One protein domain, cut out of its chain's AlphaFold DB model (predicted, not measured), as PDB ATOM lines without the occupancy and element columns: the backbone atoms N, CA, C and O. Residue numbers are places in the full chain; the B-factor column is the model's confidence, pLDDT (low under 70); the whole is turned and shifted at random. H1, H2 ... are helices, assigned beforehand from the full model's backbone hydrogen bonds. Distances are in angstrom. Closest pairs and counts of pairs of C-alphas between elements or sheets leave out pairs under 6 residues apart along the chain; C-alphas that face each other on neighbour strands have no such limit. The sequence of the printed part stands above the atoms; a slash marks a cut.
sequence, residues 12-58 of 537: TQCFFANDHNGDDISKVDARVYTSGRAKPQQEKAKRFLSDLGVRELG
ATOM      1  N   THR A  12     -30.136 -40.603  15.511       77.69
ATOM      2  CA  THR A  12     -30.662 -40.399  16.872       77.69
ATOM      3  C   THR A  12     -31.380 -39.061  17.090       77.69
ATOM      4  O   THR A  12     -32.099 -38.904  18.079       77.69
ATOM      5  N   GLN A  13     -31.193 -38.104  16.178       76.56
ATOM      6  CA  GLN A  13     -31.816 -36.778  16.180       76.56
ATOM      7  C   GLN A  13     -32.936 -36.656  15.133       76.56
ATOM      8  O   GLN A  13     -33.472 -35.570  14.936       76.56
ATOM      9  N   CYS A  14     -33.268 -37.748  14.439       82.06
ATOM     10  CA  CYS A  14     -34.257 -37.750  13.370       82.06
ATOM     11  C   CYS A  14     -35.519 -38.524  13.762       82.06
ATOM     12  O   CYS A  14     -35.456 -39.513  14.497       82.06
ATOM     13  N   PHE A  15     -36.646 -38.134  13.171       82.12
ATOM     14  CA  PHE A  15     -37.936 -38.794  13.370       82.12
ATOM     15  C   PHE A  15     -38.562 -39.242  12.049       82.12
ATOM     16  O   PHE A  15     -38.269 -38.682  10.990       82.12
ATOM     17  N   PHE A  16     -39.435 -40.249  12.086       82.25
ATOM     18  CA  PHE A  16     -40.263 -40.581  10.922       82.25
ATOM     19  C   PHE A  16     -41.279 -39.473  10.633       82.25
ATOM     20  O   PHE A  16     -41.758 -38.802  11.545       82.25
ATOM     21  N   ALA A  17     -41.606 -39.282   9.352       71.62
ATOM     22  CA  ALA A  17     -42.664 -38.361   8.969       71.62
ATOM     23  C   ALA A  17     -44.029 -38.917   9.415       71.62
ATOM     24  O   ALA A  17     -44.392 -40.028   9.027       71.62
ATOM     25  N   ASN A  18     -44.756 -38.114  10.191       68.06
ATOM     26  CA  ASN A  18     -46.155 -38.301  10.585       68.06
ATOM     27  C   ASN A  18     -46.997 -37.148   9.995       68.06
ATOM     28  O   ASN A  18     -46.434 -36.238   9.385       68.06
ATOM     29  N   ASP A  19     -48.316 -37.146  10.207       54.66
ATOM     30  CA  ASP A  19     -49.276 -36.158   9.665       54.66
ATOM     31  C   ASP A  19     -49.071 -34.698  10.146       54.66
ATOM     32  O   ASP A  19     -49.880 -33.813   9.863       54.66
ATOM     33  N   HIS A  20     -47.987 -34.407  10.867       52.41
ATOM     34  CA  HIS A  20     -47.716 -33.104  11.464       52.41
ATOM     35  C   HIS A  20     -46.733 -32.258  10.638       52.41
ATOM     36  O   HIS A  20     -45.711 -32.746  10.156       52.41
ATOM     37  N   ASN A  21     -46.998 -30.948  10.561       49.66
ATOM     38  CA  ASN A  21     -46.279 -29.948   9.752       49.66
ATOM     39  C   ASN A  21     -45.332 -29.032  10.560       49.66
ATOM     40  O   ASN A  21     -45.083 -27.905  10.158       49.66
ATOM     41  N   GLY A  22     -44.800 -29.472  11.706       51.72
ATOM     42  CA  GLY A  22     -43.752 -28.694  12.387       51.72
ATOM     43  C   GLY A  22     -42.506 -28.572  11.500       51.72
ATOM     44  O   GLY A  22     -41.918 -29.610  11.180       51.72
ATOM     45  N   ASP A  23     -42.151 -27.346  11.100       51.88
ATOM     46  CA  ASP A  23     -41.014 -27.032  10.212       51.88
ATOM     47  C   ASP A  23     -39.649 -27.191  10.908       51.88
ATOM     48  O   ASP A  23     -38.639 -27.396  10.246       51.88
ATOM     49  N   ASP A  24     -39.624 -27.184  12.243       58.22
ATOM     50  CA  ASP A  24     -38.393 -27.184  13.051       58.22
ATOM     51  C   ASP A  24     -37.935 -28.593  13.489       58.22
ATOM     52  O   ASP A  24     -37.142 -28.783  14.412       58.22
ATOM     53  N   ILE A  25     -38.480 -29.631  12.846       68.31
ATOM     54  CA  ILE A  25     -38.236 -31.032  13.196       68.31
ATOM     55  C   ILE A  25     -37.457 -31.708  12.076       68.31
ATOM     56  O   ILE A  25     -37.913 -31.788  10.936       68.31
ATOM     57  N   SER A  26     -36.325 -32.312  12.439       77.94
ATOM     58  CA  SER A  26     -35.533 -33.178  11.561       77.94
ATOM     59  C   SER A  26     -36.286 -34.476  11.218       77.94
ATOM     60  O   SER A  26     -36.024 -35.545  11.772       77.94
ATOM     61  N   LYS A  27     -37.244 -34.401  10.290       84.25
ATOM     62  CA  LYS A  27     -37.979 -35.564   9.771       84.25
ATOM     63  C   LYS A  27     -37.182 -36.226   8.662       84.25
ATOM     64  O   LYS A  27     -36.723 -35.563   7.736       84.25
ATOM     65  N   VAL A  28     -37.033 -37.542   8.729       84.94
ATOM     66  CA  VAL A  28     -36.425 -38.321   7.650       84.94
ATOM     67  C   VAL A  28     -37.290 -38.189   6.398       84.94
ATOM     68  O   VAL A  28     -38.503 -38.388   6.465       84.94
ATOM     69  N   ASP A  29     -36.673 -37.887   5.251       85.50
ATOM     70  CA  ASP A  29     -37.384 -37.847   3.967       85.50
ATOM     71  C   ASP A  29     -38.078 -39.197   3.741       85.50
ATOM     72  O   ASP A  29     -37.431 -40.250   3.741       85.50
ATOM     73  N   ALA A  30     -39.398 -39.170   3.535       84.81
ATOM     74  CA  ALA A  30     -40.209 -40.368   3.350       84.81
ATOM     75  C   ALA A  30     -39.650 -41.286   2.252       84.81
ATOM     76  O   ALA A  30     -39.745 -42.512   2.354       84.81
ATOM     77  N   ARG A  31     -38.992 -40.729   1.225       85.56
ATOM     78  CA  ARG A  31     -38.356 -41.494   0.139       85.56
ATOM     79  C   ARG A  31     -37.239 -42.421   0.625       85.56
ATOM     80  O   ARG A  31     -36.964 -43.426  -0.033       85.56
ATOM     81  N   VAL A  32     -36.619 -42.137   1.773       85.00
ATOM     82  CA  VAL A  32     -35.537 -42.948   2.359       85.00
ATOM     83  C   VAL A  32     -36.048 -44.318   2.815       85.00
ATOM     84  O   VAL A  32     -35.306 -45.291   2.726       85.00
ATOM     85  N   TYR A  33     -37.313 -44.428   3.235       84.12
ATOM     86  CA  TYR A  33     -37.899 -45.690   3.711       84.12
ATOM     87  C   TYR A  33     -39.106 -46.189   2.908       84.12
ATOM     88  O   TYR A  33     -39.535 -47.322   3.109       84.12
ATOM     89  N   THR A  34     -39.623 -45.404   1.957       85.88
ATOM     90  CA  THR A  34     -40.761 -45.802   1.101       85.88
ATOM     91  C   THR A  34     -40.383 -46.129  -0.351       85.88
ATOM     92  O   THR A  34     -41.229 -46.586  -1.111       85.88
ATOM     93  N   SER A  35     -39.116 -45.971  -0.756       83.00
ATOM     94  CA  SER A  35     -38.667 -46.166  -2.154       83.00
ATOM     95  C   SER A  35     -38.696 -47.615  -2.673       83.00
ATOM     96  O   SER A  35     -38.606 -47.837  -3.882       83.00
ATOM     97  N   GLY A  36     -38.832 -48.615  -1.795       81.19
ATOM     98  CA  GLY A  36     -38.957 -50.024  -2.187       81.19
ATOM     99  C   GLY A  36     -40.294 -50.329  -2.877       81.19
ATOM    100  O   GLY A  36     -41.329 -49.793  -2.493       81.19
ATOM    101  N   ARG A  37     -40.303 -51.229  -3.874       77.88
ATOM    102  CA  ARG A  37     -41.529 -51.586  -4.631       77.88
ATOM    103  C   ARG A  37     -42.505 -52.475  -3.851       77.88
ATOM    104  O   ARG A  37     -43.678 -52.533  -4.206       77.88
ATOM    105  N   ALA A  38     -42.035 -53.186  -2.827       85.69
ATOM    106  CA  ALA A  38     -42.842 -54.115  -2.037       85.69
ATOM    107  C   ALA A  38     -42.903 -53.687  -0.561       85.69
ATOM    108  O   ALA A  38     -41.876 -53.328   0.016       85.69
ATOM    109  N   LYS A  39     -44.079 -53.809   0.073       84.12
ATOM    110  CA  LYS A  39     -44.302 -53.509   1.506       84.12
ATOM    111  C   LYS A  39     -43.233 -54.100   2.445       84.12
ATOM    112  O   LYS A  39     -42.673 -53.341   3.229       84.12
ATOM    113  N   PRO A  40     -42.834 -55.382   2.308       87.06
ATOM    114  CA  PRO A  40     -41.799 -55.963   3.166       87.06
ATOM    115  C   PRO A  40     -40.423 -55.290   3.040       87.06
ATOM    116  O   PRO A  40     -39.621 -55.339   3.968       87.06
ATOM    117  N   GLN A  41     -40.109 -54.682   1.890       84.31
ATOM    118  CA  GLN A  41     -38.855 -53.942   1.699       84.31
ATOM    119  C   GLN A  41     -38.908 -52.577   2.390       84.31
ATOM    120  O   GLN A  41     -37.930 -52.184   3.020       84.31
ATOM    121  N   GLN A  42     -40.050 -51.890   2.312       87.69
ATOM    122  CA  GLN A  42     -40.278 -50.621   3.008       87.69
ATOM    123  C   GLN A  42     -40.258 -50.815   4.532       87.69
ATOM    124  O   GLN A  42     -39.610 -50.056   5.244       87.69
ATOM    125  N   GLU A  43     -40.871 -51.889   5.038       85.88
ATOM    126  CA  GLU A  43     -40.834 -52.249   6.462       85.88
ATOM    127  C   GLU A  43     -39.415 -52.571   6.944       85.88
ATOM    128  O   GLU A  43     -39.013 -52.112   8.011       85.88
ATOM    129  N   LYS A  44     -38.620 -53.307   6.153       87.19
ATOM    130  CA  LYS A  44     -37.204 -53.564   6.470       87.19
ATOM    131  C   LYS A  44     -36.368 -52.286   6.469       87.19
ATOM    132  O   LYS A  44     -35.520 -52.137   7.343       87.19
ATOM    133  N   ALA A  45     -36.607 -51.374   5.526       87.31
ATOM    134  CA  ALA A  45     -35.939 -50.076   5.498       87.31
ATOM    135  C   ALA A  45     -36.315 -49.242   6.730       87.31
ATOM    136  O   ALA A  45     -35.427 -48.758   7.422       87.31
ATOM    137  N   LYS A  46     -37.608 -49.150   7.066       85.75
ATOM    138  CA  LYS A  46     -38.087 -48.471   8.278       85.75
ATOM    139  C   LYS A  46     -37.446 -49.069   9.536       85.75
ATOM    140  O   LYS A  46     -36.885 -48.329  10.334       85.75
ATOM    141  N   ARG A  47     -37.423 -50.401   9.658       86.56
ATOM    142  CA  ARG A  47     -36.798 -51.116  10.781       86.56
ATOM    143  C   ARG A  47     -35.294 -50.856  10.889       86.56
ATOM    144  O   ARG A  47     -34.817 -50.586  11.978       86.56
ATOM    145  N   PHE A  48     -34.570 -50.845   9.771       89.00
ATOM    146  CA  PHE A  48     -33.146 -50.497   9.750       89.00
ATOM    147  C   PHE A  48     -32.885 -49.062  10.237       89.00
ATOM    148  O   PHE A  48     -31.943 -48.823  10.985       89.00
ATOM    149  N   LEU A  49     -33.725 -48.097   9.847       87.56
ATOM    150  CA  LEU A  49     -33.613 -46.722  10.344       87.56
ATOM    151  C   LEU A  49     -33.935 -46.638  11.844       87.56
ATOM    152  O   LEU A  49     -33.259 -45.897  12.557       87.56
ATOM    153  N   SER A  50     -34.905 -47.419  12.331       84.56
ATOM    154  CA  SER A  50     -35.182 -47.558  13.765       84.56
ATOM    155  C   SER A  50     -33.998 -48.145  14.532       84.56
ATOM    156  O   SER A  50     -33.631 -47.602  15.570       84.56
ATOM    157  N   ASP A  51     -33.341 -49.177  13.993       86.00
ATOM    158  CA  ASP A  51     -32.144 -49.788  14.589       86.00
ATOM    159  C   ASP A  51     -30.959 -48.800  14.649       86.00
ATOM    160  O   ASP A  51     -30.119 -48.880  15.543       86.00
ATOM    161  N   LEU A  52     -30.907 -47.828  13.729       84.75
ATOM    162  CA  LEU A  52     -29.933 -46.728  13.738       84.75
ATOM    163  C   LEU A  52     -30.301 -45.583  14.702       84.75
ATOM    164  O   LEU A  52     -29.483 -44.686  14.909       84.75
ATOM    165  N   GLY A  53     -31.500 -45.594  15.289       76.38
ATOM    166  CA  GLY A  53     -31.952 -44.622  16.287       76.38
ATOM    167  C   GLY A  53     -32.995 -43.607  15.810       76.38
ATOM    168  O   GLY A  53     -33.303 -42.690  16.569       76.38
ATOM    169  N   VAL A  54     -33.551 -43.754  14.599       81.81
ATOM    170  CA  VAL A  54     -34.686 -42.930  14.138       81.81
ATOM    171  C   VAL A  54     -35.952 -43.367  14.868       81.81
ATOM    172  O   VAL A  54     -36.338 -44.537  14.813       81.81
ATOM    173  N   ARG A  55     -36.616 -42.429  15.540       73.88
ATOM    174  CA  ARG A  55     -37.797 -42.717  16.367       73.88
ATOM    175  C   ARG A  55     -39.088 -42.293  15.675       73.88
ATOM    176  O   ARG A  55     -39.090 -41.419  14.810       73.88
ATOM    177  N   GLU A  56     -40.194 -42.931  16.036       70.44
ATOM    178  CA  GLU A  56     -41.508 -42.343  15.769       70.44
ATOM    179  C   GLU A  56     -41.702 -41.173  16.733       70.44
ATOM    180  O   GLU A  56     -41.269 -41.238  17.883       70.44
ATOM    181  N   LEU A  57     -42.265 -40.080  16.230       68.94
ATOM    182  CA  LEU A  57     -42.528 -38.899  17.038       68.94
ATOM    183  C   LEU A  57     -43.788 -39.183  17.863       68.94
ATOM    184  O   LEU A  57     -44.868 -39.341  17.293       68.94
ATOM    185  N   GLY A  58     -43.618 -39.377  19.171       74.75
ATOM    186  CA  GLY A  58     -44.719 -39.551  20.110       74.75
ATOM    187  C   GLY A  58     -45.273 -38.205  20.569       74.75
ATOM    188  O   GLY A  58     -44.623 -37.169  20.439       74.75
TER     189      GLY A  58
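This is residues 12 to 58 of the 537 residues of an uncharacterized protein of Consotaella salsifontis (UniProt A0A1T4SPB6). This domain has little regular structure: one longer helix, H2, with the one-turn helix H1 packed on its side, and a wide loop in residues 12 to 30 reaching away from H2. The printed part has 47 residues, with two named helices in the order H1, H2 and no named strand; the class is all helix, with only 17 residues in named elements. It is compact, with a radius of gyration of the C-alphas of 10.7 A, and elongated, spanning 31 by 19 by 15 A.

Start at H2, residues 39 to 51, where every O i to N i+4 pair is within hydrogen-bond range. H1, residues 31 to 34, is too short for such a pair, and its one O i to N i+3 pair is not within range. H1 and H2 touch; look at their closest C-alphas, those of Tyr 33 and Ala 45, 5.1 A apart.

Find C-alpha 39 at (-44.302, -53.509, 1.506); from there H2 runs 18.2 A to C-alpha 51 at (-32.144, -49.788, 14.589). H1 begins at C-alpha 31, (-38.356, -41.494, 0.139), and measures 5.0 A.

The farthest C-alphas, of Asp 24 and Ala 38, are 31.2 A apart. The printed part has no cut, and the link from H1 to H2 is tight. Mean pLDDT of the printed part is 78.0; residues 18 to 25 and 57 are under 70.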